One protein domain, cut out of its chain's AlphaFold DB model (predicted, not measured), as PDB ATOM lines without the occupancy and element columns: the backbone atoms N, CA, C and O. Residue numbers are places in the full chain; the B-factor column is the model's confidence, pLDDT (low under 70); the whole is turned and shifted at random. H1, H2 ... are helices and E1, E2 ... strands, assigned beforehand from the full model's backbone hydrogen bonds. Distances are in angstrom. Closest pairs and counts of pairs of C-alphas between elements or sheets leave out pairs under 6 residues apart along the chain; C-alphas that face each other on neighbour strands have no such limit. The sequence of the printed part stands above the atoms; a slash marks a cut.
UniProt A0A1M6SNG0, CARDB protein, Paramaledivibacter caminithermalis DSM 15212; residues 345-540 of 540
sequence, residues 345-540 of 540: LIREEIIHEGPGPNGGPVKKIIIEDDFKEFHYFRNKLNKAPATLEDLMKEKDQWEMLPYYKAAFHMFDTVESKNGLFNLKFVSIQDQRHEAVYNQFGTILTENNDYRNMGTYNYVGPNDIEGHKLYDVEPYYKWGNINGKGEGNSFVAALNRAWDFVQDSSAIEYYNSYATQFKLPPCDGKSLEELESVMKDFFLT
ATOM      1  N   LEU A 345      65.197  97.645  71.046       95.69
ATOM      2  CA  LEU A 345      64.102  98.353  70.368       95.69
ATOM      3  C   LEU A 345      62.822  97.518  70.278       95.69
ATOM      4  O   LEU A 345      61.730  98.072  70.158       95.69
ATOM      5  N   ILE A 346      62.962  96.198  70.345       94.69
ATOM      6  CA  ILE A 346      61.858  95.271  70.545       94.69
ATOM      7  C   ILE A 346      62.172  94.452  71.787       94.69
ATOM      8  O   ILE A 346      63.257  93.877  71.899       94.69
ATOM      9  N   ARG A 347      61.227  94.410  72.723       92.38
ATOM     10  CA  ARG A 347      61.342  93.615  73.946       92.38
ATOM     11  C   ARG A 347      59.988  93.093  74.391       92.38
ATOM     12  O   ARG A 347      58.949  93.675  74.086       92.38
ATOM     13  N   GLU A 348      60.019  92.025  75.168       91.12
ATOM     14  CA  GLU A 348      58.852  91.536  75.887       91.12
ATOM     15  C   GLU A 348      58.868  92.081  77.320       91.12
ATOM     16  O   GLU A 348      59.866  91.963  78.029       91.12
ATOM     17  N   GLU A 349      57.755  92.658  77.764       91.12
ATOM     18  CA  GLU A 349      57.545  93.070  79.151       91.12
ATOM     19  C   GLU A 349      56.501  92.163  79.804       91.12
ATOM     20  O   GLU A 349      55.417  91.947  79.260       91.12
ATOM     21  N   ILE A 350      56.808  91.628  80.987       87.69
ATOM     22  CA  ILE A 350      55.836  90.861  81.770       87.69
ATOM     23  C   ILE A 350      54.820  91.849  82.347       87.69
ATOM     24  O   ILE A 350      55.164  92.682  83.181       87.69
ATOM     25  N   ILE A 351      53.565  91.749  81.907       89.00
ATOM     26  CA  ILE A 351      52.467  92.586  82.417       89.00
ATOM     27  C   ILE A 351      51.653  91.879  83.504       89.00
ATOM     28  O   ILE A 351      50.945  92.535  84.267       89.00
ATOM     29  N   HIS A 352      51.756  90.550  83.597       83.00
ATOM     30  CA  HIS A 352      51.147  89.762  84.663       83.00
ATOM     31  C   HIS A 352      51.957  88.484  84.924       83.00
ATOM     32  O   HIS A 352      52.165  87.691  84.009       83.00
ATOM     33  N   GLU A 353      52.387  88.270  86.172       82.25
ATOM     34  CA  GLU A 353      53.166  87.084  86.574       82.25
ATOM     35  C   GLU A 353      52.317  85.807  86.721       82.25
ATOM     36  O   GLU A 353      52.862  84.707  86.776       82.25
ATOM     37  N   GLY A 354      50.985  85.928  86.779       76.62
ATOM     38  CA  GLY A 354      50.075  84.781  86.841       76.62
ATOM     39  C   GLY A 354      49.933  84.040  85.502       76.62
ATOM     40  O   GLY A 354      50.291  84.584  84.454       76.62
ATOM     41  N   PRO A 355      49.387  82.807  85.517       73.12
ATOM     42  CA  PRO A 355      49.249  81.991  84.318       73.12
ATOM     43  C   PRO A 355      48.264  82.642  83.343       73.12
ATOM     44  O   PRO A 355      47.067  82.753  83.606       73.12
ATOM     45  N   GLY A 356      48.789  83.067  82.201       74.69
ATOM     46  CA  GLY A 356      48.020  83.422  81.025       74.69
ATOM     47  C   GLY A 356      47.359  82.197  80.382       74.69
ATOM     48  O   GLY A 356      47.454  81.082  80.900       74.69
ATOM     49  N   PRO A 357      46.724  82.376  79.210       71.62
ATOM     50  CA  PRO A 357      46.018  81.306  78.496       71.62
ATOM     51  C   PRO A 357      46.866  80.048  78.245       71.62
ATOM     52  O   PRO A 357      46.327  78.948  78.202       71.62
ATOM     53  N   ASN A 358      48.190  80.209  78.157       74.75
ATOM     54  CA  ASN A 358      49.149  79.130  77.904       74.75
ATOM     55  C   ASN A 358      49.871  78.643  79.179       74.75
ATOM     56  O   ASN A 358      50.869  77.935  79.093       74.75
ATOM     57  N   GLY A 359      49.425  79.048  80.373       80.81
ATOM     58  CA  GLY A 359      50.013  78.631  81.653       80.81
ATOM     59  C   GLY A 359      51.312  79.346  82.061       80.81
ATOM     60  O   GLY A 359      51.780  79.135  83.178       80.81
ATOM     61  N   GLY A 360      51.874  80.206  81.205       81.25
ATOM     62  CA  GLY A 360      53.021  81.077  81.505       81.25
ATOM     63  C   GLY A 360      52.624  82.536  81.782       81.25
ATOM     64  O   GLY A 360      51.459  82.885  81.595       81.25
ATOM     65  N   PRO A 361      53.562  83.405  82.205       81.62
ATOM     66  CA  PRO A 361      53.290  84.823  82.443       81.62
ATOM     67  C   PRO A 361      52.768  85.518  81.181       81.62
ATOM     68  O   PRO A 361      53.201  85.224  80.065       81.62
ATOM     69  N   VAL A 362      51.853  86.474  81.357       82.06
ATOM     70  CA  VAL A 362      51.349  87.286  80.244       82.06
ATOM     71  C   VAL A 362      52.407  88.322  79.887       82.06
ATOM     72  O   VAL A 362      52.723  89.214  80.683       82.06
ATOM     73  N   LYS A 363      52.943  88.206  78.674       86.12
ATOM     74  CA  LYS A 363      53.912  89.139  78.107       86.12
ATOM     75  C   LYS A 363      53.221  90.126  77.171       86.12
ATOM     76  O   LYS A 363      52.283  89.773  76.460       86.12
ATOM     77  N   LYS A 364      53.700  91.363  77.162       88.75
ATOM     78  CA  LYS A 364      53.357  92.393  76.186       88.75
ATOM     79  C   LYS A 364      54.593  92.686  75.351       88.75
ATOM     80  O   LYS A 364      55.642  93.008  75.903       88.75
ATOM     81  N   ILE A 365      54.458  92.616  74.034       90.88
ATOM     82  CA  ILE A 365      55.521  93.026  73.120       90.88
ATOM     83  C   ILE A 365      55.520  94.553  73.044       90.88
ATOM     84  O   ILE A 365      54.493  95.181  72.770       90.88
ATOM     85  N   ILE A 366      56.673  95.153  73.320       93.25
ATOM     86  CA  ILE A 366      56.923  96.580  73.158       93.25
ATOM     87  C   ILE A 366      57.842  96.759  71.958       93.25
ATOM     88  O   ILE A 366      58.966  96.264  71.951       93.25
ATOM     89  N   ILE A 367      57.345  97.485  70.958       94.12
ATOM     90  CA  ILE A 367      58.100  97.898  69.774       94.12
ATOM     91  C   ILE A 367      58.264  99.410  69.863       94.12
ATOM     92  O   ILE A 367      57.278 100.142  69.710       94.12
ATOM     93  N   GLU A 368      59.487  99.863  70.112       95.31
ATOM     94  CA  GLU A 368      59.844 101.282  70.132       95.31
ATOM     95  C   GLU A 368      59.622 101.904  68.753       95.31
ATOM     96  O   GLU A 368      59.884 101.273  67.730       95.31
ATOM     97  N   ASP A 369      59.158 103.152  68.692       92.88
ATOM     98  CA  ASP A 369      58.864 103.800  67.405       92.88
ATOM     99  C   ASP A 369      60.111 104.001  66.536       92.88
ATOM    100  O   ASP A 369      60.022 103.960  65.308       92.88
ATOM    101  N   ASP A 370      61.287 104.084  67.157       92.19
ATOM    102  CA  ASP A 370      62.573 104.118  66.461       92.19
ATOM    103  C   ASP A 370      62.871 102.815  65.696       92.19
ATOM    104  O   ASP A 370      63.679 102.823  64.769       92.19
ATOM    105  N   PHE A 371      62.193 101.701  66.017       96.12
ATOM    106  CA  PHE A 371      62.314 100.463  65.244       96.12
ATOM    107  C   PHE A 371      61.761 100.596  63.817       96.12
ATOM    108  O   PHE A 371      62.154  99.853  62.917       96.12
ATOM    109  N   LYS A 372      60.866 101.562  63.586       95.06
ATOM    110  CA  LYS A 372      60.134 101.726  62.324       95.06
ATOM    111  C   LYS A 372      61.047 101.936  61.124       95.06
ATOM    112  O   LYS A 372      60.758 101.444  60.036       95.06
ATOM    113  N   GLU A 373      62.145 102.662  61.310       95.62
ATOM    114  CA  GLU A 373      63.087 102.918  60.224       95.62
ATOM    115  C   GLU A 373      63.851 101.649  59.829       95.62
ATOM    116  O   GLU A 373      63.979 101.357  58.639       95.62
ATOM    117  N   PHE A 374      64.277 100.851  60.815       97.12
ATOM    118  CA  PHE A 374      64.930  99.564  60.575       97.12
ATOM    119  C   PHE A 374      63.973  98.598  59.874       97.12
ATOM    120  O   PHE A 374      64.330  98.036  58.837       97.12
ATOM    121  N   HIS A 375      62.733  98.503  60.367       95.69
ATOM    122  CA  HIS A 375      61.674  97.686  59.774       95.69
ATOM    123  C   HIS A 375      61.504  97.943  58.273       95.69
ATOM    124  O   HIS A 375      61.518  97.001  57.489       95.69
ATOM    125  N   TYR A 376      61.419  99.200  57.831       95.81
ATOM    126  CA  TYR A 376      61.324  99.478  56.392       95.81
ATOM    127  C   TYR A 376      62.648  99.308  55.651       95.81
ATOM    128  O   TYR A 376      62.654  98.907  54.485       95.81
ATOM    129  N   PHE A 377      63.780  99.580  56.304       97.06
ATOM    130  CA  PHE A 377      65.093  99.362  55.707       97.06
ATOM    131  C   PHE A 377      65.333  97.896  55.340       97.06
ATOM    132  O   PHE A 377      65.962  97.634  54.314       97.06
ATOM    133  N   ARG A 378      64.772  96.940  56.094       96.38
ATOM    134  CA  ARG A 378      64.893  95.501  55.805       96.38
ATOM    135  C   ARG A 378      64.473  95.155  54.374       96.38
ATOM    136  O   ARG A 378      65.122  94.339  53.731       96.38
ATOM    137  N   ASN A 379      63.476  95.839  53.809       95.44
ATOM    138  CA  ASN A 379      63.037  95.594  52.431       95.44
ATOM    139  C   ASN A 379      64.174  95.813  51.418       95.44
ATOM    140  O   ASN A 379      64.253  95.107  50.415       95.44
ATOM    141  N   LYS A 380      65.111  96.727  51.708       96.19
ATOM    142  CA  LYS A 380      66.310  96.952  50.890       96.19
ATOM    143  C   LYS A 380      67.349  95.843  51.021       96.19
ATOM    144  O   LYS A 380      68.203  95.736  50.146       96.19
ATOM    145  N   LEU A 381      67.290  95.023  52.067       97.19
ATOM    146  CA  LEU A 381      68.148  93.850  52.258       97.19
ATOM    147  C   LEU A 381      67.606  92.614  51.539       97.19
ATOM    148  O   LEU A 381      68.337  91.645  51.340       97.19
ATOM    149  N   ASN A 382      66.343  92.637  51.110       97.00
ATOM    150  CA  ASN A 382      65.781  91.505  50.400       97.00
ATOM    151  C   ASN A 382      66.488  91.312  49.043       97.00
ATOM    152  O   ASN A 382      66.815  92.289  48.352       97.00
ATOM    153  N   LYS A 383      66.753  90.053  48.681       93.88
ATOM    154  CA  LYS A 383      67.367  89.662  47.407       93.88
ATOM    155  C   LYS A 383      66.572  88.482  46.859       93.88
ATOM    156  O   LYS A 383      66.527  87.426  47.474       93.88
ATOM    157  N   ALA A 384      65.900  88.691  45.739       95.69
ATOM    158  CA  ALA A 384      65.091  87.683  45.076       95.69
ATOM    159  C   ALA A 384      65.219  87.879  43.562       95.69
ATOM    160  O   ALA A 384      65.291  89.031  43.115       95.69
ATOM    161  N   PRO A 385      65.226  86.801  42.763       96.25
ATOM    162  CA  PRO A 385      65.204  86.911  41.311       96.25
ATOM    163  C   PRO A 385      64.025  87.754  40.825       96.25
ATOM    164  O   PRO A 385      62.914  87.657  41.345       96.25
ATOM    165  N   ALA A 386      64.248  88.572  39.798       95.44
ATOM    166  CA  ALA A 386      63.223  89.484  39.292       95.44
ATOM    167  C   ALA A 386      62.017  88.752  38.673       95.44
ATOM    168  O   ALA A 386      60.915  89.303  38.613       95.44
ATOM    169  N   THR A 387      62.221  87.514  38.216       97.94
ATOM    170  CA  THR A 387      61.188  86.682  37.600       97.94
ATOM    171  C   THR A 387      61.152  85.289  38.217       97.94
ATOM    172  O   THR A 387      62.167  84.776  38.691       97.94
ATOM    173  N   LEU A 388      59.977  84.660  38.178       98.06
ATOM    174  CA  LEU A 388      59.808  83.274  38.602       98.06
ATOM    175  C   LEU A 388      60.662  82.337  37.742       98.06
ATOM    176  O   LEU A 388      61.244  81.399  38.264       98.06
ATOM    177  N   GLU A 389      60.797  82.615  36.441       98.12
ATOM    178  CA  GLU A 389      61.676  81.851  35.550       98.12
ATOM    179  C   GLU A 389      63.132  81.867  36.035       98.12
ATOM    180  O   GLU A 389      63.791  80.828  36.046       98.12
ATOM    181  N   ASP A 390      63.631  83.028  36.465       97.62
ATOM    182  CA  ASP A 390      64.985  83.144  37.001       97.62
ATOM    183  C   ASP A 390      65.127  82.422  38.341       97.62
ATOM    184  O   ASP A 390      66.110  81.709  38.525       97.62
ATOM    185  N   LEU A 391      64.121  82.491  39.224       97.81
ATOM    186  CA  LEU A 391      64.100  81.678  40.446       97.81
ATOM    187  C   LEU A 391      64.152  80.183  40.125       97.81
ATOM    188  O   LEU A 391      64.903  79.444  40.757       97.81
ATOM    189  N   MET A 392      63.422  79.724  39.106       97.81
ATOM    190  CA  MET A 392      63.440  78.315  38.706       97.81
ATOM    191  C   MET A 392      64.823  77.840  38.231       97.81
ATOM    192  O   MET A 392      65.125  76.651  38.370       97.81
ATOM    193  N   LYS A 393      65.686  78.734  37.720       97.31
ATOM    194  CA  LYS A 393      67.083  78.414  37.350       97.31
ATOM    195  C   LYS A 393      67.960  78.147  38.574       97.31
ATOM    196  O   LYS A 393      68.929  77.401  38.471       97.31
ATOM    197  N   GLU A 394      67.593  78.700  39.726       95.75
ATOM    198  CA  GLU A 394      68.275  78.527  41.011       95.75
ATOM    199  C   GLU A 394      67.382  77.867  42.075       95.75
ATOM    200  O   GLU A 394      67.590  78.049  43.271       95.75
ATOM    201  N   LYS A 395      66.405  77.054  41.652       95.94
ATOM    202  CA  LYS A 395      65.400  76.432  42.533       95.94
ATOM    203  C   LYS A 395      65.976  75.661  43.724       95.94
ATOM    204  O   LYS A 395      65.313  75.543  44.743       95.94
ATOM    205  N   ASP A 396      67.204  75.152  43.621       96.50
ATOM    206  CA  ASP A 396      67.871  74.422  44.706       96.50
ATOM    207  C   ASP A 396      68.377  75.349  45.831       96.50
ATOM    208  O   ASP A 396      68.899  74.868  46.834       96.50
ATOM    209  N   GLN A 397      68.237  76.670  45.670       96.25
ATOM    210  CA  GLN A 397      68.513  77.696  46.683       96.25
ATOM    211  C   GLN A 397      67.239  78.232  47.351       96.25
ATOM    212  O   GLN A 397      67.331  79.009  48.303       96.25
ATOM    213  N   TRP A 398      66.059  77.813  46.883       97.50
ATOM    214  CA  TRP A 398      64.768  78.348  47.304       97.50
ATOM    215  C   TRP A 398      63.805  77.245  47.730       97.50
ATOM    216  O   TRP A 398      63.679  76.203  47.093       97.50
ATOM    217  N   GLU A 399      63.074  77.503  48.804       96.00
ATOM    218  CA  GLU A 399      61.970  76.679  49.265       96.00
ATOM    219  C   GLU A 399      60.662  77.393  48.938       96.00
ATOM    220  O   GLU A 399      60.441  78.532  49.348       96.00
ATOM    221  N   MET A 400      59.778  76.727  48.199       96.88
ATOM    222  CA  MET A 400      58.402  77.189  48.044       96.88
ATOM    223  C   MET A 400      57.646  76.949  49.352       96.88
ATOM    224  O   MET A 400      57.799  75.899  49.972       96.88
ATOM    225  N   LEU A 401      56.799  77.891  49.766       93.38
ATOM    226  CA  LEU A 401      55.977  77.721  50.960       93.38
ATOM    227  C   LEU A 401      54.598  77.110  50.636       93.38
ATOM    228  O   LEU A 401      54.019  77.370  49.573       93.38
ATOM    229  N   PRO A 402      54.021  76.327  51.568       92.62
ATOM    230  CA  PRO A 402      52.622  75.918  51.514       92.62
ATOM    231  C   PRO A 402      51.668  77.109  51.344       92.62
ATOM    232  O   PRO A 402      51.876  78.156  51.960       92.62
ATOM    233  N   TYR A 403      50.587  76.940  50.575       92.69
ATOM    234  CA  TYR A 403      49.629  78.018  50.276       92.69
ATOM    235  C   TYR A 403      49.086  78.723  51.535       92.69
ATOM    236  O   TYR A 403      48.977  79.944  51.561       92.69
ATOM    237  N   TYR A 404      48.836  77.988  52.625       89.50
ATOM    238  CA  TYR A 404      48.350  78.568  53.883       89.50
ATOM    239  C   TYR A 404      49.390  79.473  54.571       89.50
ATOM    240  O   TYR A 404      49.012  80.419  55.256       89.50
ATOM    241  N   LYS A 405      50.697  79.244  54.358       88.00
ATOM    242  CA  LYS A 405      51.764  80.167  54.793       88.00
ATOM    243  C   LYS A 405      51.903  81.360  53.844       88.00
ATOM    244  O   LYS A 405      52.292  82.445  54.265       88.00
ATOM    245  N   ALA A 406      51.575  81.169  52.567       91.62
ATOM    246  CA  ALA A 406      51.565  82.226  51.560       91.62
ATOM    247  C   ALA A 406      50.319  83.130  51.636       91.62
ATOM    248  O   ALA A 406      50.330  84.205  51.047       91.62
ATOM    249  N   ALA A 407      49.279  82.747  52.383       91.94
ATOM    250  CA  ALA A 407      47.982  83.428  52.407       91.94
ATOM    251  C   ALA A 407      48.035  84.916  52.807       91.94
ATOM    252  O   ALA A 407      47.197  85.706  52.376       91.94
ATOM    253  N   PHE A 408      49.060  85.331  53.562       89.81
ATOM    254  CA  PHE A 408      49.327  86.746  53.866       89.81
ATOM    255  C   PHE A 408      49.687  87.592  52.635       89.81
ATOM    256  O   PHE A 408      49.609  88.817  52.682       89.81
ATOM    257  N   HIS A 409      50.024  86.932  51.533       93.88
ATOM    258  CA  HIS A 409      50.414  87.520  50.263       93.88
ATOM    259  C   HIS A 409      49.423  87.171  49.148       93.88
ATOM    260  O   HIS A 409      49.780  87.273  47.981       93.88
ATOM    261  N   MET A 410      48.196  86.745  49.473       95.00
ATOM    262  CA  MET A 410      47.184  86.324  48.492       95.00
ATOM    263  C   MET A 410      46.009  87.304  48.358       95.00
ATOM    264  O   MET A 410      44.877  86.920  48.064       95.00
ATOM    265  N   PHE A 411      46.243  88.591  48.606       92.31
ATOM    266  CA  PHE A 411      45.187  89.598  48.565       92.31
ATOM    267  C   PHE A 411      45.016  90.174  47.168       92.31
ATOM    268  O   PHE A 411      45.995  90.498  46.507       92.31
ATOM    269  N   ASP A 412      43.777  90.398  46.745       91.38
ATOM    270  CA  ASP A 412      43.550  91.272  45.602       91.38
ATOM    271  C   ASP A 412      43.882  92.715  45.994       91.38
ATOM    272  O   ASP A 412      43.467  93.212  47.051       91.38
ATOM    273  N   THR A 413      44.633  93.386  45.131       84.12
ATOM    274  CA  THR A 413      44.947  94.810  45.235       84.12
ATOM    275  C   THR A 413      44.498  95.535  43.969       84.12
ATOM    276  O   THR A 413      44.063  94.921  42.990       84.12
ATOM    277  N   VAL A 414      44.537  96.869  43.991       80.94
ATOM    278  CA  VAL A 414      44.218  97.658  42.791       80.94
ATOM    279  C   VAL A 414      45.253  97.374  41.699       80.94
ATOM    280  O   VAL A 414      44.922  97.354  40.513       80.94
ATOM    281  N   GLU A 415      46.487  97.124  42.121       75.88
ATOM    282  CA  GLU A 415      47.668  96.956  41.295       75.88
ATOM    283  C   GLU A 415      47.914  95.490  40.877       75.88
ATOM    284  O   GLU A 415      48.421  95.252  39.780       75.88
ATOM    285  N   SER A 416      47.481  94.512  41.683       75.31
ATOM    286  CA  SER A 416      47.588  93.073  41.414       75.31
ATOM    287  C   SER A 416      46.248  92.377  41.659       75.31
ATOM    288  O   SER A 416      45.854  92.068  42.787       75.31
ATOM    289  N   LYS A 417      45.513  92.139  40.570       85.19
ATOM    290  CA  LYS A 417      44.297  91.318  40.583       85.19
ATOM    291  C   LYS A 417      44.687  89.842  40.544       85.19
ATOM    292  O   LYS A 417      45.632  89.493  39.836       85.19
ATOM    293  N   ASN A 418      43.916  88.995  41.219       92.38
ATOM    294  CA  ASN A 418      44.137  87.554  41.351       92.38
ATOM    295  C   ASN A 418      45.254  87.216  42.348       92.38
ATOM    296  O   ASN A 418      46.111  86.377  42.073       92.38
ATOM    297  N   GLY A 419      45.222  87.840  43.529       94.94
ATOM    298  CA  GLY A 419      46.194  87.575  44.593       94.94
ATOM    299  C   GLY A 419      46.271  86.096  44.990       94.94
ATOM    300  O   GLY A 419      47.338  85.624  45.366       94.94
ATOM    301  N   LEU A 420      45.186  85.329  44.825       96.00
ATOM    302  CA  LEU A 420      45.151  83.883  45.095       96.00
ATOM    303  C   LEU A 420      46.204  83.075  44.316       96.00
ATOM    304  O   LEU A 420      46.593  81.999  44.752       96.00
ATOM    305  N   PHE A 421      46.691  83.589  43.186       96.94
ATOM    306  CA  PHE A 421      47.707  82.918  42.374       96.94
ATOM    307  C   PHE A 421      49.138  83.230  42.825       96.94
ATOM    308  O   PHE A 421      50.089  82.735  42.222       96.94
ATOM    309  N   ASN A 422      49.319  84.065  43.849       97.81
ATOM    310  CA  ASN A 422      50.648  84.441  44.295       97.81
ATOM    311  C   ASN A 422      51.385  83.234  44.898       97.81
ATOM    312  O   ASN A 422      50.863  82.524  45.759       97.81
ATOM    313  N   LEU A 423      52.628  83.025  44.469       97.94
ATOM    314  CA  LEU A 423      53.520  81.993  44.995       97.94
ATOM    315  C   LEU A 423      54.557  82.644  45.903       97.94
ATOM    316  O   LEU A 423      55.187  83.617  45.493       97.94
ATOM    317  N   LYS A 424      54.757  82.098  47.107       97.06
ATOM    318  CA  LYS A 424      55.763  82.573  48.066       97.06
ATOM    319  C   LYS A 424      56.904  81.570  48.205       97.06
ATOM    320  O   LYS A 424      56.659  80.375  48.366       97.06
ATOM    321  N   PHE A 425      58.126  82.085  48.218       97.75
ATOM    322  CA  PHE A 425      59.364  81.343  48.405       97.75
ATOM    323  C   PHE A 425      60.214  81.984  49.500       97.75
ATOM    324  O   PHE A 425      60.099  83.187  49.751       97.75
ATOM    325  N   VAL A 426      61.087  81.189  50.112       96.50
ATOM    326  CA  VAL A 426      62.122  81.637  51.051       96.50
ATOM    327  C   VAL A 426      63.474  81.029  50.684       96.50
ATOM    328  O   VAL A 426      63.532  79.919  50.157       96.50
ATOM    329  N   SER A 427      64.569  81.736  50.944       96.31
ATOM    330  CA  SER A 427      65.922  81.203  50.742       96.31
ATOM    331  C   SER A 427      66.186  79.984  51.640       96.31
ATOM    332  O   SER A 427      65.910  80.011  52.832       96.31
ATOM    333  N   ILE A 428      66.773  78.908  51.114       94.81
ATOM    334  CA  ILE A 428      67.030  77.688  51.908       94.81
ATOM    335  C   ILE A 428      68.123  77.916  52.959       94.81
ATOM    336  O   ILE A 428      68.024  77.424  54.083       94.81
ATOM    337  N   GLN A 429      69.182  78.642  52.592       90.50
ATOM    338  CA  GLN A 429      70.391  78.742  53.410       90.50
ATOM    339  C   GLN A 429      70.156  79.467  54.741       90.50
ATOM    340  O   GLN A 429      70.681  79.046  55.771       90.50
ATOM    341  N   ASP A 430      69.386  80.553  54.723       88.44
ATOM    342  CA  ASP A 430      69.160  81.412  55.888       88.44
ATOM    343  C   ASP A 430      67.679  81.712  56.164       88.44
ATOM    344  O   ASP A 430      67.351  82.174  57.257       88.44
ATOM    345  N   GLN A 431      66.787  81.418  55.210       93.12
ATOM    346  CA  GLN A 431      65.346  81.689  55.254       93.12
ATOM    347  C   GLN A 431      64.987  83.155  55.502       93.12
ATOM    348  O   GLN A 431      63.917  83.473  56.028       93.12
ATOM    349  N   ARG A 432      65.892  84.061  55.122       95.38
ATOM    350  CA  ARG A 432      65.727  85.501  55.331       95.38
ATOM    351  C   ARG A 432      65.219  86.231  54.111       95.38
ATOM    352  O   ARG A 432      64.632  87.293  54.258       95.38
ATOM    353  N   HIS A 433      65.441  85.701  52.921       96.94
ATOM    354  CA  HIS A 433      65.014  86.349  51.695       96.94
ATOM    355  C   HIS A 433      63.691  85.755  51.246       96.94
ATOM    356  O   HIS A 433      63.608  84.545  51.049       96.94
ATOM    357  N   GLU A 434      62.662  86.585  51.095       97.38
ATOM    358  CA  GLU A 434      61.366  86.146  50.591       97.38
ATOM    359  C   GLU A 434      61.170  86.594  49.147       97.38
ATOM    360  O   GLU A 434      61.429  87.745  48.792       97.38
ATOM    361  N   ALA A 435      60.620  85.711  48.323       97.94
ATOM    362  CA  ALA A 435      60.205  86.045  46.971       97.94
ATOM    363  C   ALA A 435      58.714  85.757  46.814       97.94
ATOM    364  O   ALA A 435      58.256  84.669  47.158       97.94
ATOM    365  N   VAL A 436      57.950  86.727  46.309       98.00
ATOM    366  CA  VAL A 436      56.525  86.543  46.014       98.00
ATOM    367  C   VAL A 436      56.273  86.902  44.563       98.00
ATOM    368  O   VAL A 436      56.535  88.034  44.165       98.00
ATOM    369  N   TYR A 437      55.763  85.955  43.781       98.19
ATOM    370  CA  TYR A 437      55.477  86.147  42.359       98.19
ATOM    371  C   TYR A 437      53.985  86.046  42.102       98.19
ATOM    372  O   TYR A 437      53.326  85.177  42.665       98.19
ATOM    373  N   ASN A 438      53.469  86.901  41.224       96.75
ATOM    374  CA  ASN A 438      52.099  86.773  40.735       96.75
ATOM    375  C   ASN A 438      51.958  85.669  39.675       96.75
ATOM    376  O   ASN A 438      52.943  85.074  39.238       96.75
ATOM    377  N   GLN A 439      50.727  85.463  39.193       95.88
ATOM    378  CA  GLN A 439      50.405  84.478  38.148       95.88
ATOM    379  C   GLN A 439      51.243  84.611  36.860       95.88
ATOM    380  O   GLN A 439      51.406  83.639  36.124       95.88
ATOM    381  N   PHE A 440      51.785  85.802  36.579       95.69
ATOM    382  CA  PHE A 440      52.604  86.086  35.396       95.69
ATOM    383  C   PHE A 440      54.103  85.850  35.629       95.69
ATOM    384  O   PHE A 440      54.901  86.071  34.723       95.69
ATOM    385  N   GLY A 441      54.495  85.422  36.832       96.88
ATOM    386  CA  GLY A 441      55.892  85.217  37.200       96.88
ATOM    387  C   GLY A 441      56.657  86.513  37.477       96.88
ATOM    388  O   GLY A 441      57.885  86.487  37.504       96.88
ATOM    389  N   THR A 442      55.968  87.639  37.686       96.50
ATOM    390  CA  THR A 442      56.590  88.922  38.046       96.50
ATOM    391  C   THR A 442      56.708  89.038  39.562       96.50
ATOM    392  O   THR A 442      55.723  88.814  40.270       96.50
ATOM    393  N   ILE A 443      57.889  89.421  40.059       97.31
ATOM    394  CA  ILE A 443      58.111  89.669  41.488       97.31
ATOM    395  C   ILE A 443      57.219  90.815  41.998       97.31
ATOM    396  O   ILE A 443      57.062  91.853  41.344       97.31
ATOM    397  N   LEU A 444      56.637  90.635  43.180       95.94
ATOM    398  CA  LEU A 444      55.860  91.647  43.884       95.94
ATOM    399  C   LEU A 444      56.778  92.495  44.766       95.94
ATOM    400  O   LEU A 444      57.576  91.988  45.551       95.94
ATOM    401  N   THR A 445      56.654  93.806  44.616       94.50
ATOM    402  CA  THR A 445      57.520  94.844  45.181       94.50
ATOM    403  C   THR A 445      56.670  95.997  45.696       94.50
ATOM    404  O   THR A 445      55.481  96.091  45.396       94.50
ATOM    405  N   GLU A 446      57.293  96.955  46.379       92.06
ATOM    406  CA  GLU A 446      56.619  98.186  46.811       92.06
ATOM    407  C   GLU A 446      55.967  98.979  45.661       92.06
ATOM    408  O   GLU A 446      54.993  99.697  45.886       92.06
ATOM    409  N   ASN A 447      56.475  98.834  44.431       91.25
ATOM    410  CA  ASN A 447      56.036  99.616  43.275       91.25
ATOM    411  C   ASN A 447      54.822  99.022  42.552       91.25
ATOM    412  O   ASN A 447      54.107  99.763  41.880       91.25
ATOM    413  N   ASN A 448      54.612  97.706  42.640       92.31
ATOM    414  CA  ASN A 448      53.539  97.015  41.917       92.31
ATOM    415  C   ASN A 448      52.556  96.271  42.828       92.31
ATOM    416  O   ASN A 448      51.431  96.058  42.403       92.31
ATOM    417  N   ASP A 449      52.937  95.890  44.049       92.94
ATOM    418  CA  ASP A 449      52.030  95.337  45.053       92.94
ATOM    419  C   ASP A 449      52.683  95.353  46.443       92.94
ATOM    420  O   ASP A 449      53.201  94.353  46.946       92.94
ATOM    421  N   TYR A 450      52.642  96.512  47.097       91.44
ATOM    422  CA  TYR A 450      53.223  96.676  48.429       91.44
ATOM    423  C   TYR A 450      52.551  95.804  49.503       91.44
ATOM    424  O   TYR A 450      53.136  95.581  50.565       91.44
ATOM    425  N   ARG A 451      51.318  95.327  49.276       90.25
ATOM    426  CA  ARG A 451      50.591  94.514  50.260       90.25
ATOM    427  C   ARG A 451      51.081  93.073  50.234       90.25
ATOM    428  O   ARG A 451      51.273  92.496  51.297       90.25
ATOM    429  N   ASN A 452      51.296  92.525  49.041       93.31
ATOM    430  CA  ASN A 452      51.684  91.131  48.851       93.31
ATOM    431  C   ASN A 452      53.190  90.931  48.618       93.31
ATOM    432  O   ASN A 452      53.621  89.788  48.504       93.31
ATOM    433  N   MET A 453      54.007  91.988  48.555       95.00
ATOM    434  CA  MET A 453      55.457  91.854  48.354       95.00
ATOM    435  C   MET A 453      56.137  90.939  49.385       95.00
ATOM    436  O   MET A 453      55.740  90.889  50.551       95.00
ATOM    437  N   GLY A 454      57.185  90.239  48.948       95.19
ATOM    438  CA  GLY A 454      58.106  89.539  49.845       95.19
ATOM    439  C   GLY A 454      59.047  90.521  50.541       95.19
ATOM    440  O   GLY A 454      59.420  91.550  49.969       95.19
ATOM    441  N   THR A 455      59.442  90.209  51.773       95.56
ATOM    442  CA  THR A 455      60.338  91.055  52.573       95.56
ATOM    443  C   THR A 455      61.631  90.331  52.946       95.56
ATOM    444  O   THR A 455      61.857  89.188  52.562       95.56
ATOM    445  N   TYR A 456      62.527  91.028  53.642       97.56
ATOM    446  CA  TYR A 456      63.654  90.388  54.313       97.56
ATOM    447  C   TYR A 456      63.272  90.104  55.765       97.56
ATOM    448  O   TYR A 456      62.835  91.023  56.460       97.56
ATOM    449  N   ASN A 457      63.495  88.881  56.230       96.81
ATOM    450  CA  ASN A 457      63.284  88.497  57.617       96.81
ATOM    451  C   ASN A 457      64.577  88.666  58.427       96.81
ATOM    452  O   ASN A 457      65.643  88.165  58.055       96.81
ATOM    453  N   TYR A 458      64.491  89.330  59.578       97.00
ATOM    454  CA  TYR A 458      65.588  89.350  60.544       97.00
ATOM    455  C   TYR A 458      65.836  87.961  61.133       97.00
ATOM    456  O   TYR A 458      66.974  87.611  61.476       97.00
ATOM    457  N   VAL A 459      64.772  87.167  61.237       93.94
ATOM    458  CA  VAL A 459      64.800  85.811  61.758       93.94
ATOM    459  C   VAL A 459      64.033  84.887  60.818       93.94
ATOM    460  O   VAL A 459      62.895  85.156  60.447       93.94
ATOM    461  N   GLY A 460      64.670  83.783  60.418       87.50
ATOM    462  CA  GLY A 460      64.028  82.796  59.556       87.50
ATOM    463  C   GLY A 460      62.793  82.168  60.228       87.50
ATOM    464  O   GLY A 460      62.802  81.982  61.444       87.50
ATOM    465  N   PRO A 461      61.759  81.779  59.464       82.69
ATOM    466  CA  PRO A 461      60.482  81.271  59.972       82.69
ATOM    467  C   PRO A 461      60.573  79.978  60.802       82.69
ATOM    468  O   PRO A 461      59.596  79.613  61.451       82.69
ATOM    469  N   ASN A 462      61.712  79.278  60.797       83.06
ATOM    470  CA  ASN A 462      61.950  78.136  61.688       83.06
ATOM    471  C   ASN A 462      62.210  78.536  63.153       83.06
ATOM    472  O   ASN A 462      62.016  77.710  64.043       83.06
ATOM    473  N   ASP A 463      62.646  79.770  63.417       87.44
ATOM    474  CA  ASP A 463      62.687  80.353  64.762       87.44
ATOM    475  C   ASP A 463      61.388  81.144  64.965       87.44
ATOM    476  O   ASP A 463      61.308  82.334  64.667       87.44
ATOM    477  N   ILE A 464      60.344  80.430  65.398       85.62
ATOM    478  CA  ILE A 464      58.960  80.927  65.474       85.62
ATOM    479  C   ILE A 464      58.865  82.159  66.382       85.62
ATOM    480  O   ILE A 464      58.287  83.169  65.982       85.62
ATOM    481  N   GLU A 465      59.455  82.096  67.580       87.81
ATOM    482  CA  GLU A 465      59.408  83.197  68.548       87.81
ATOM    483  C   GLU A 465      60.140  84.432  68.014       87.81
ATOM    484  O   GLU A 465      59.596  85.538  68.046       87.81
ATOM    485  N   GLY A 466      61.347  84.256  67.466       92.19
ATOM    486  CA  GLY A 466      62.109  85.361  66.897       92.19
ATOM    487  C   GLY A 466      61.446  85.951  65.650       92.19
ATOM    488  O   GLY A 466      61.356  87.171  65.531       92.19
ATOM    489  N   HIS A 467      60.928  85.116  64.751       91.25
ATOM    490  CA  HIS A 467      60.220  85.565  63.552       91.25
ATOM    491  C   HIS A 467      58.957  86.355  63.915       91.25
ATOM    492  O   HIS A 467      58.711  87.443  63.388       91.25
ATOM    493  N   LYS A 468      58.182  85.870  64.889       89.62
ATOM    494  CA  LYS A 468      57.021  86.594  65.410       89.62
ATOM    495  C   LYS A 468      57.424  87.958  65.964       89.62
ATOM    496  O   LYS A 468      56.871  88.979  65.554       89.62
ATOM    497  N   LEU A 469      58.423  87.975  66.845       92.81
ATOM    498  CA  LEU A 469      58.859  89.167  67.563       92.81
ATOM    499  C   LEU A 469      59.457  90.239  66.641       92.81
ATOM    500  O   LEU A 469      59.115  91.413  66.771       92.81
ATOM    501  N   TYR A 470      60.354  89.850  65.732       95.06
ATOM    502  CA  TYR A 470      61.137  90.788  64.922       95.06
ATOM    503  C   TYR A 470      60.555  91.051  63.535       95.06
ATOM    504  O   TYR A 470      60.883  92.084  62.953       95.06
ATOM    505  N   ASP A 471      59.702  90.168  63.006       93.50
ATOM    506  CA  ASP A 471      59.216  90.281  61.630       93.50
ATOM    507  C   ASP A 471      57.697  90.452  61.516       93.50
ATOM    508  O   ASP A 471      57.246  91.329  60.772       93.50
ATOM    509  N   VAL A 472      56.909  89.662  62.252       90.50
ATOM    510  CA  VAL A 472      55.435  89.663  62.154       90.50
ATOM    511  C   VAL A 472      54.808  90.816  62.941       90.50
ATOM    512  O   VAL A 472      53.971  91.541  62.407       90.50
ATOM    513  N   GLU A 473      55.215  91.030  64.191       90.19
ATOM    514  CA  GLU A 473      54.641  92.083  65.042       90.19
ATOM    515  C   GLU A 473      54.923  93.503  64.506       90.19
ATOM    516  O   GLU A 473      53.991  94.313  64.425       90.19
ATOM    517  N   PRO A 474      56.144  93.832  64.029       92.19
ATOM    518  CA  PRO A 474      56.385  95.094  63.331       92.19
ATOM    519  C   PRO A 474      55.540  95.250  62.060       92.19
ATOM    520  O   PRO A 474      55.022  96.339  61.800       92.19
ATOM    521  N   TYR A 475      55.331  94.167  61.301       90.75
ATOM    522  CA  TYR A 475      54.421  94.168  60.155       90.75
ATOM    523  C   TYR A 475      52.973  94.457  60.577       90.75
ATOM    524  O   TYR A 475      52.321  95.292  59.951       90.75
ATOM    525  N   TYR A 476      52.470  93.863  61.662       86.75
ATOM    526  CA  TYR A 476      51.133  94.186  62.168       86.75
ATOM    527  C   TYR A 476      51.004  95.639  62.616       86.75
ATOM    528  O   TYR A 476      49.975  96.270  62.368       86.75
ATOM    529  N   LYS A 477      52.054  96.197  63.227       88.81
ATOM    530  CA  LYS A 477      52.059  97.590  63.684       88.81
ATOM    531  C   LYS A 477      52.108  98.589  62.521       88.81
ATOM    532  O   LYS A 477      51.488  99.650  62.611       88.81
ATOM    533  N   TRP A 478      52.855  98.293  61.454       89.62
ATOM    534  CA  TRP A 478      53.260  99.311  60.474       89.62
ATOM    535  C   TRP A 478      53.121  98.945  58.994       89.62
ATOM    536  O   TRP A 478      53.321  99.823  58.149       89.62
ATOM    537  N   GLY A 479      52.783  97.701  58.666       90.19
ATOM    538  CA  GLY A 479      52.714  97.210  57.292       90.19
ATOM    539  C   GLY A 479      54.077  97.068  56.618       90.19
ATOM    540  O   GLY A 479      55.118  97.264  57.240       90.19
ATOM    541  N   ASN A 480      54.089  96.748  55.323       88.94
ATOM    542  CA  ASN A 480      55.335  96.602  54.555       88.94
ATOM    543  C   ASN A 480      55.971  97.942  54.167       88.94
ATOM    544  O   ASN A 480      57.190  98.007  54.020       88.94
ATOM    545  N   ILE A 481      55.176  99.007  54.009       87.69
ATOM    546  CA  ILE A 481      55.657 100.349  53.651       87.69
ATOM    547  C   ILE A 481      54.975 101.422  54.508       87.69
ATOM    548  O   ILE A 481      53.915 101.200  55.089       87.69
ATOM    549  N   ASN A 482      55.575 102.612  54.598       81.25
ATOM    550  CA  ASN A 482      55.108 103.671  55.496       81.25
ATOM    551  C   ASN A 482      53.639 104.059  55.266       81.25
ATOM    552  O   ASN A 482      53.307 104.734  54.292       81.25
ATOM    553  N   GLY A 483      52.771 103.644  56.192       64.94
ATOM    554  CA  GLY A 483      51.344 103.962  56.175       64.94
ATOM    555  C   GLY A 483      50.530 103.227  55.106       64.94
ATOM    556  O   GLY A 483      49.383 103.612  54.881       64.94
ATOM    557  N   LYS A 484      51.082 102.199  54.443       64.38
ATOM    558  CA  LYS A 484      50.324 101.348  53.514       64.38
ATOM    559  C   LYS A 484      50.676  99.871  53.691       64.38
ATOM    560  O   LYS A 484      51.814  99.505  53.967       64.38
ATOM    561  N   GLY A 485      49.674  99.029  53.468       57.69
ATOM    562  CA  GLY A 485      49.778  97.583  53.636       57.69
ATOM    563  C   GLY A 485      49.329  97.210  55.032       57.69
ATOM    564  O   GLY A 485      50.161  96.847  55.850       57.69
ATOM    565  N   GLU A 486      48.028  97.372  55.297       58.81
ATOM    566  CA  GLU A 486      47.399  96.951  56.549       58.81
ATOM    567  C   GLU A 486      47.976  95.603  56.969       58.81
ATOM    568  O   GLU A 486      47.962  94.657  56.176       58.81
ATOM    569  N   GLY A 487      48.513  95.545  58.190       59.28
ATOM    570  CA  GLY A 487      48.876  94.294  58.825       59.28
ATOM    571  C   GLY A 487      47.629  93.431  58.848       59.28
ATOM    572  O   GLY A 487      46.733  93.642  59.666       59.28
ATOM    573  N   ASN A 488      47.505  92.548  57.864       62.94
ATOM    574  CA  ASN A 488      46.271  91.826  57.651       62.94
ATOM    575  C   ASN A 488      46.030  90.963  58.877       62.94
ATOM    576  O   ASN A 488      46.885  90.157  59.232       62.94
ATOM    577  N   SER A 489      44.884  91.135  59.535       75.56
ATOM    578  CA  SER A 489      44.559  90.281  60.675       75.56
ATOM    579  C   SER A 489      44.654  88.810  60.260       75.56
ATOM    580  O   SER A 489      44.362  88.462  59.113       75.56
ATOM    581  N   PHE A 490      45.026  87.941  61.197       82.00
ATOM    582  CA  PHE A 490      45.002  86.488  61.016       82.00
ATOM    583  C   PHE A 490      43.727  85.999  60.301       82.00
ATOM    584  O   PHE A 490      43.790  85.164  59.405       82.00
ATOM    585  N   VAL A 491      42.577  86.595  60.635       85.06
ATOM    586  CA  VAL A 491      41.274  86.308  60.016       85.06
ATOM    587  C   VAL A 491      41.274  86.587  58.511       85.06
ATOM    588  O   VAL A 491      40.726  85.809  57.737       85.06
ATOM    589  N   ALA A 492      41.901  87.677  58.068       88.19
ATOM    590  CA  ALA A 492      41.978  88.013  56.652       88.19
ATOM    591  C   ALA A 492      42.844  87.007  55.880       88.19
ATOM    592  O   ALA A 492      42.450  86.575  54.800       88.19
ATOM    593  N   ALA A 493      43.982  86.593  56.446       88.50
ATOM    594  CA  ALA A 493      44.819  85.555  55.848       88.50
ATOM    595  C   ALA A 493      44.107  84.194  55.817       88.50
ATOM    596  O   ALA A 493      44.145  83.516  54.795       88.50
ATOM    597  N   LEU A 494      43.391  83.826  56.884       89.38
ATOM    598  CA  LEU A 494      42.573  82.612  56.923       89.38
ATOM    599  C   LEU A 494      41.502  82.620  55.827       89.38
ATOM    600  O   LEU A 494      41.362  81.641  55.100       89.38
ATOM    601  N   ASN A 495      40.799  83.743  55.650       90.81
ATOM    602  CA  ASN A 495      39.815  83.885  54.577       90.81
ATOM    603  C   ASN A 495      40.459  83.751  53.192       90.81
ATOM    604  O   ASN A 495      39.877  83.125  52.321       90.81
ATOM    605  N   ARG A 496      41.668  84.285  52.974       92.88
ATOM    606  CA  ARG A 496      42.385  84.102  51.699       92.88
ATOM    607  C   ARG A 496      42.832  82.661  51.472       92.88
ATOM    608  O   ARG A 496      42.709  82.171  50.355       92.88
ATOM    609  N   ALA A 497      43.305  81.971  52.510       92.25
ATOM    610  CA  ALA A 497      43.610  80.544  52.425       92.25
ATOM    611  C   ALA A 497      42.349  79.730  52.090       92.25
ATOM    612  O   ALA A 497      42.415  78.795  51.295       92.25
ATOM    613  N   TRP A 498      41.202  80.113  52.660       93.00
ATOM    614  CA  TRP A 498      39.910  79.518  52.338       93.00
ATOM    615  C   TRP A 498      39.492  79.791  50.889       93.00
ATOM    616  O   TRP A 498      39.169  78.860  50.162       93.00
ATOM    617  N   ASP A 499      39.563  81.040  50.434       93.94
ATOM    618  CA  ASP A 499      39.237  81.401  49.052       93.94
ATOM    619  C   ASP A 499      40.136  80.655  48.050       93.94
ATOM    620  O   ASP A 499      39.651  80.175  47.028       93.94
ATOM    621  N   PHE A 500      41.421  80.475  48.373       95.06
ATOM    622  CA  PHE A 500      42.350  79.677  47.572       95.06
ATOM    623  C   PHE A 500      41.889  78.223  47.418       95.06
ATOM    624  O   PHE A 500      41.898  77.704  46.305       95.06
ATOM    625  N   VAL A 501      41.452  77.556  48.496       94.31
ATOM    626  CA  VAL A 501      40.992  76.154  48.392       94.31
ATOM    627  C   VAL A 501      39.658  76.007  47.649       94.31
ATOM    628  O   VAL A 501      39.304  74.896  47.259       94.31
ATOM    629  N   GLN A 502      38.926  77.104  47.431       93.75
ATOM    630  CA  GLN A 502      37.702  77.125  46.625       93.75
ATOM    631  C   GLN A 502      37.962  77.431  45.138       93.75
ATOM    632  O   GLN A 502      37.081  77.197  44.309       93.75
ATOM    633  N   ASP A 503      39.148  77.932  44.776       95.12
ATOM    634  CA  ASP A 503      39.503  78.290  43.401       95.12
ATOM    635  C   ASP A 503      40.338  77.179  42.743       95.12
ATOM    636  O   ASP A 503      41.549  77.052  42.943       95.12
ATOM    637  N   SER A 504      39.687  76.362  41.911       95.06
ATOM    638  CA  SER A 504      40.350  75.237  41.247       95.06
ATOM    639  C   SER A 504      41.473  75.669  40.300       95.06
ATOM    640  O   SER A 504      42.431  74.919  40.121       95.06
ATOM    641  N   SER A 505      41.385  76.862  39.703       96.12
ATOM    642  CA  SER A 505      42.420  77.384  38.806       96.12
ATOM    643  C   SER A 505      43.653  77.851  39.581       96.12
ATOM    644  O   SER A 505      44.775  77.589  39.148       96.12
ATOM    645  N   ALA A 506      43.467  78.477  40.747       96.12
ATOM    646  CA  ALA A 506      44.571  78.827  41.640       96.12
ATOM    647  C   ALA A 506      45.274  77.571  42.189       96.12
ATOM    648  O   ALA A 506      46.506  77.514  42.207       96.12
ATOM    649  N   ILE A 507      44.510  76.533  42.557       95.81
ATOM    650  CA  ILE A 507      45.055  75.233  42.989       95.81
ATOM    651  C   ILE A 507      45.872  74.575  41.875       95.81
ATOM    652  O   ILE A 507      46.988  74.116  42.123       95.81
ATOM    653  N   GLU A 508      45.339  74.518  40.652       95.94
ATOM    654  CA  GLU A 508      46.039  73.935  39.504       95.94
ATOM    655  C   GLU A 508      47.355  74.675  39.227       95.94
ATOM    656  O   GLU A 508      48.410  74.044  39.101       95.94
ATOM    657  N   TYR A 509      47.314  76.012  39.232       96.88
ATOM    658  CA  TYR A 509      48.499  76.849  39.072       96.88
ATOM    659  C   TYR A 509      49.541  76.577  40.165       96.88
ATOM    660  O   TYR A 509      50.694  76.280  39.851       96.88
ATOM    661  N   TYR A 510      49.147  76.592  41.439       96.81
ATOM    662  CA  TYR A 510      50.034  76.297  42.567       96.81
ATOM    663  C   TYR A 510      50.666  74.901  42.460       96.81
ATOM    664  O   TYR A 510      51.885  74.753  42.580       96.81
ATOM    665  N   ASN A 511      49.856  73.877  42.180       96.12
ATOM    666  CA  ASN A 511      50.306  72.487  42.098       96.12
ATOM    667  C   ASN A 511      51.291  72.249  40.943       96.12
ATOM    668  O   ASN A 511      52.168  71.382  41.057       96.12
ATOM    669  N   SER A 512      51.208  73.046  39.870       96.31
ATOM    670  CA  SER A 512      52.172  73.004  38.762       96.31
ATOM    671  C   SER A 512      53.606  73.360  39.190       96.31
ATOM    672  O   SER A 512      54.563  72.861  38.592       96.31
ATOM    673  N   TYR A 513      53.775  74.141  40.266       97.31
ATOM    674  CA  TYR A 513      55.082  74.477  40.847       97.31
ATOM    675  C   TYR A 513      55.403  73.661  42.102       97.31
ATOM    676  O   TYR A 513      56.534  73.202  42.242       97.31
ATOM    677  N   ALA A 514      54.428  73.418  42.982       95.81
ATOM    678  CA  ALA A 514      54.631  72.754  44.275       95.81
ATOM    679  C   ALA A 514      55.393  71.419  44.152       95.81
ATOM    680  O   ALA A 514      56.355  71.161  44.879       95.81
ATOM    681  N   THR A 515      55.028  70.607  43.158       93.31
ATOM    682  CA  THR A 515      55.681  69.319  42.879       93.31
ATOM    683  C   THR A 515      57.161  69.461  42.507       93.31
ATOM    684  O   THR A 515      57.978  68.621  42.888       93.31
ATOM    685  N   GLN A 516      57.541  70.550  41.833       96.00
ATOM    686  CA  GLN A 516      58.928  70.841  41.462       96.00
ATOM    687  C   GLN A 516      59.797  71.194  42.680       96.00
ATOM    688  O   GLN A 516      61.007  70.962  42.646       96.00
ATOM    689  N   PHE A 517      59.170  71.682  43.757       96.06
ATOM    690  CA  PHE A 517      59.780  71.994  45.055       96.06
ATOM    691  C   PHE A 517      59.544  70.908  46.114       96.06
ATOM    692  O   PHE A 517      59.786  71.134  47.296       96.06
ATOM    693  N   LYS A 518      59.097  69.708  45.710       94.75
ATOM    694  CA  LYS A 518      58.823  68.570  46.610       94.75
ATOM    695  C   LYS A 518      57.786  68.880  47.699       94.75
ATOM    696  O   LYS A 518      57.733  68.182  48.712       94.75
ATOM    697  N   LEU A 519      56.947  69.892  47.487       92.44
ATOM    698  CA  LEU A 519      55.793  70.140  48.335       92.44
ATOM    699  C   LEU A 519      54.659  69.177  47.963       92.44
ATOM    700  O   LEU A 519      54.454  68.898  46.775       92.44
ATOM    701  N   PRO A 520      53.881  68.696  48.949       89.44
ATOM    702  CA  PRO A 520      52.629  68.014  48.669       89.44
ATOM    703  C   PRO A 520      51.701  68.936  47.860       89.44
ATOM    704  O   PRO A 520      51.627  70.131  48.169       89.44
ATOM    705  N   PRO A 521      50.979  68.413  46.854       89.00
ATOM    706  CA  PRO A 521      49.941  69.185  46.192       89.00
ATOM    707  C   PRO A 521      48.871  69.608  47.205       89.00
ATOM    708  O   PRO A 521      48.591  68.884  48.160       89.00
ATOM    709  N   CYS A 522      48.245  70.761  46.979       87.44
ATOM    710  CA  CYS A 522      47.030  71.124  47.695       87.44
ATOM    711  C   CYS A 522      45.921  70.127  47.330       87.44
ATOM    712  O   CYS A 522      45.598  69.962  46.152       87.44
ATOM    713  N   ASP A 523      45.360  69.479  48.347       79.06
ATOM    714  CA  ASP A 523      44.292  68.480  48.269       79.06
ATOM    715  C   ASP A 523      42.914  69.032  48.679       79.06
ATOM    716  O   ASP A 523      41.936  68.291  48.684       79.06
ATOM    717  N   GLY A 524      42.820  70.338  48.967       72.94
ATOM    718  CA  GLY A 524      41.558  71.006  49.301       72.94
ATOM    719  C   GLY A 524      41.101  70.779  50.743       72.94
ATOM    720  O   GLY A 524      39.972  70.346  50.971       72.94
ATOM    721  N   LYS A 525      41.973  71.085  51.716       76.31
ATOM    722  CA  LYS A 525      41.662  71.020  53.155       76.31
ATOM    723  C   LYS A 525      40.354  71.733  53.512       76.31
ATOM    724  O   LYS A 525      40.038  72.797  52.979       76.31
ATOM    725  N   SER A 526      39.634  71.173  54.481       75.38
ATOM    726  CA  SER A 526      38.479  71.819  55.106       75.38
ATOM    727  C   SER A 526      38.887  73.082  55.879       75.38
ATOM    728  O   SER A 526      40.046  73.260  56.262       75.38
ATOM    729  N   LEU A 527      37.919  73.969  56.144       76.06
ATOM    730  CA  LEU A 527      38.160  75.202  56.900       76.06
ATOM    731  C   LEU A 527      38.692  74.909  58.311       76.06
ATOM    732  O   LEU A 527      39.566  75.615  58.796       76.06
ATOM    733  N   GLU A 528      38.203  73.847  58.948       77.56
ATOM    734  CA  GLU A 528      38.614  73.422  60.292       77.56
ATOM    735  C   GLU A 528      40.078  72.959  60.315       77.56
ATOM    736  O   GLU A 528      40.838  73.313  61.219       77.56
ATOM    737  N   GLU A 529      40.511  72.230  59.284       80.62
ATOM    738  CA  GLU A 529      41.910  71.825  59.119       80.62
ATOM    739  C   GLU A 529      42.817  73.024  58.828       80.62
ATOM    740  O   GLU A 529      43.933  73.092  59.346       80.62
ATOM    741  N   LEU A 530      42.348  73.984  58.027       83.00
ATOM    742  CA  LEU A 530      43.059  75.238  57.776       83.00
ATOM    743  C   LEU A 530      43.199  76.071  59.047       83.00
ATOM    744  O   LEU A 530      44.297  76.527  59.362       83.00
ATOM    745  N   GLU A 531      42.114  76.227  59.802       79.75
ATOM    746  CA  GLU A 531      42.123  76.921  61.081       79.75
ATOM    747  C   GLU A 531      43.101  76.287  62.060       79.75
ATOM    748  O   GLU A 531      43.875  77.014  62.675       79.75
ATOM    749  N   SER A 532      43.092  74.959  62.202       82.44
ATOM    750  CA  SER A 532      44.018  74.258  63.095       82.44
ATOM    751  C   SER A 532      45.469  74.514  62.690       82.44
ATOM    752  O   SER A 532      46.269  74.955  63.509       82.44
ATOM    753  N   VAL A 533      45.794  74.318  61.409       79.19
ATOM    754  CA  VAL A 533      47.161  74.485  60.892       79.19
ATOM    755  C   VAL A 533      47.641  75.931  61.022       79.19
ATOM    756  O   VAL A 533      48.797  76.173  61.357       79.19
ATOM    757  N   MET A 534      46.767  76.906  60.765       79.62
ATOM    758  CA  MET A 534      47.124  78.316  60.887       79.62
ATOM    759  C   MET A 534      47.215  78.755  62.352       79.62
ATOM    760  O   MET A 534      48.126  79.504  62.694       79.62
ATOM    761  N   LYS A 535      46.331  78.287  63.242       77.88
ATOM    762  CA  LYS A 535      46.414  78.591  64.681       77.88
ATOM    763  C   LYS A 535      47.720  78.072  65.274       77.88
ATOM    764  O   LYS A 535      48.398  78.834  65.953       77.88
ATOM    765  N   ASP A 536      48.119  76.847  64.945       71.88
ATOM    766  CA  ASP A 536      49.389  76.282  65.415       71.88
ATOM    767  C   ASP A 536      50.598  77.093  64.927       71.88
ATOM    768  O   ASP A 536      51.592  77.204  65.637       71.88
ATOM    769  N   PHE A 537      50.506  77.699  63.741       66.19
ATOM    770  CA  PHE A 537      51.598  78.476  63.154       66.19
ATOM    771  C   PHE A 537      51.675  79.927  63.658       66.19
ATOM    772  O   PHE A 537      52.765  80.486  63.717       66.19
ATOM    773  N   PHE A 538      50.542  80.555  63.996       64.12
ATOM    774  CA  PHE A 538      50.481  81.990  64.321       64.12
ATOM    775  C   PHE A 538      50.153  82.305  65.791       64.12
ATOM    776  O   PHE A 538      50.382  83.432  66.234       64.12
ATOM    777  N   LEU A 539      49.589  81.355  66.544       55.78
ATOM    778  CA  LEU A 539      49.198  81.542  67.951       55.78
ATOM    779  C   LEU A 539      50.084  80.793  68.951       55.78
ATOM    780  O   LEU A 539      49.922  81.011  70.155       55.78
ATOM    781  N   THR A 540      51.017  79.966  68.474       43.84
ATOM    782  CA  THR A 540      52.199  79.599  69.266       43.84
ATOM    783  C   THR A 540      53.165  80.782  69.329       43.84
ATOM    784  O   THR A 540      53.835  80.914  70.373       43.84
TER     785      THR A 540
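AT A GLANCE: This is residues 345 to 540 of the 540 residues of the protein "CARDB protein" of Paramaledivibacter caminithermalis DSM 15212 (UniProt A0A1M6SNG0). The body is built round the short helix H3, which has the small three-stranded sheet E3, E4 and E5 on one side and helix H5 on another, with H7 packed on H5, and H6 running from its corner with H5 to graze the sheet near E3. At one end of the body H4 and H1 meet crosswise, and beyond them the hairpin E1 and E2 reaches out as an arm that makes much of the length. The printed part has 196 residues with seven named helices and five named strands, in the order E1 E2 H1 H2 E3 H3 E4 E5 H4 H5 H6 H7; both sheets, E3 - E4 - E5 and E1 - E2, are antiparallel. The class is mixed, helices and strands. The whole is compact, with a radius of gyration of the C-alphas of 16.9 A and spans of 50 by 37 by 34 A.

HOW THE PARTS SIT: In the larger sheet E4, residues 423 to 427, is the inner strand, between the edge strands E3, residues 398 to 400, and E5, residues 434 to 437. E3 and E4 are antiparallel at 145 degrees, with N 399 and O 426 2.8 A apart, within hydrogen-bond range. E4 and E5 form a hairpin, antiparallel at 154 degrees, with N 425 and O 435 at 2.8 A. H3, residues 403 to 409, is on this sheet at a height over the sheet of 8.7 A; its closest C-alphas to E4 are those of Ala 406 and Lys 424, 5.5 A apart. H2, residues 388 to 393, and H6, residues 504 to 517, are on it too, but each only grazes it, with residues 388 to 392 and 509 to 517. The hub is H5, residues 490 to 502. It touches H3 at a steep tilt of 59 degrees, opposite ways, closest at the C-alphas of Phe 408 and Ala 493, 5.1 A. It also touches H7, residues 527 to 538, at a steep tilt of 41 degrees, opposite ways, closest at Trp 498 and Leu 527, whose C-alphas are 6.5 A apart. H5 and H6 only just touch, with 3 pairs of C-alphas within 8 A, and only at the corner, closest at the C-alphas of Phe 500 and Ala 506, 6.4 A. H4, residues 464 to 478, and H1, residues 371 to 381, only just touch, with 3 pairs of C-alphas within 8 A, made by residues 474 to 478 of H4 alone; they are about perpendicular at 74 degrees, and their closest C-alphas are those of His 375 and Pro 474, 6.9 A apart. E1, residues 346 to 355, and E2, residues 361 to 367, form an antiparallel hairpin at 160 degrees, with N 349 and O 364 2.8 A apart; E1 bends by 68 degrees at residue 352. In H2, H5 and H7 every O i to N i+4 pair is within hydrogen-bond range; the counts are 4 of 7 in H1, 9 of 11 in H4, 7 of 10 in H6 and 1 of 3 in H3, where 2 of 4 O i to N i+3 pairs are within range.

IN THESE COORDINATES: E1 begins at C-alpha 346, (61.858, 95.271, 70.545), and is 22.9 A long; E2 is 18.8 A. E4, 13.7 A, begins at C-alpha 423, (53.520, 81.993, 44.995). H4 is 19.9 A, H5 18.7 A, H6 20.1 A, H7 15.9 A and H1 15.7 A. H7 ends at C-alpha 538, (50.481, 81.990, 64.321).

THE WHOLE: The C-alphas farthest apart, those of Gly 354 and Lys 393, are 52.7 A from each other. The printed part has no cut and ends at the chain's last residue, 540. The long links are H3 to E4, E5 to H4, with 26 residues, and H4 to H5. The mean pLDDT of the printed part is 89.4; residues 483 to 488 and 537 to 540 are under 70.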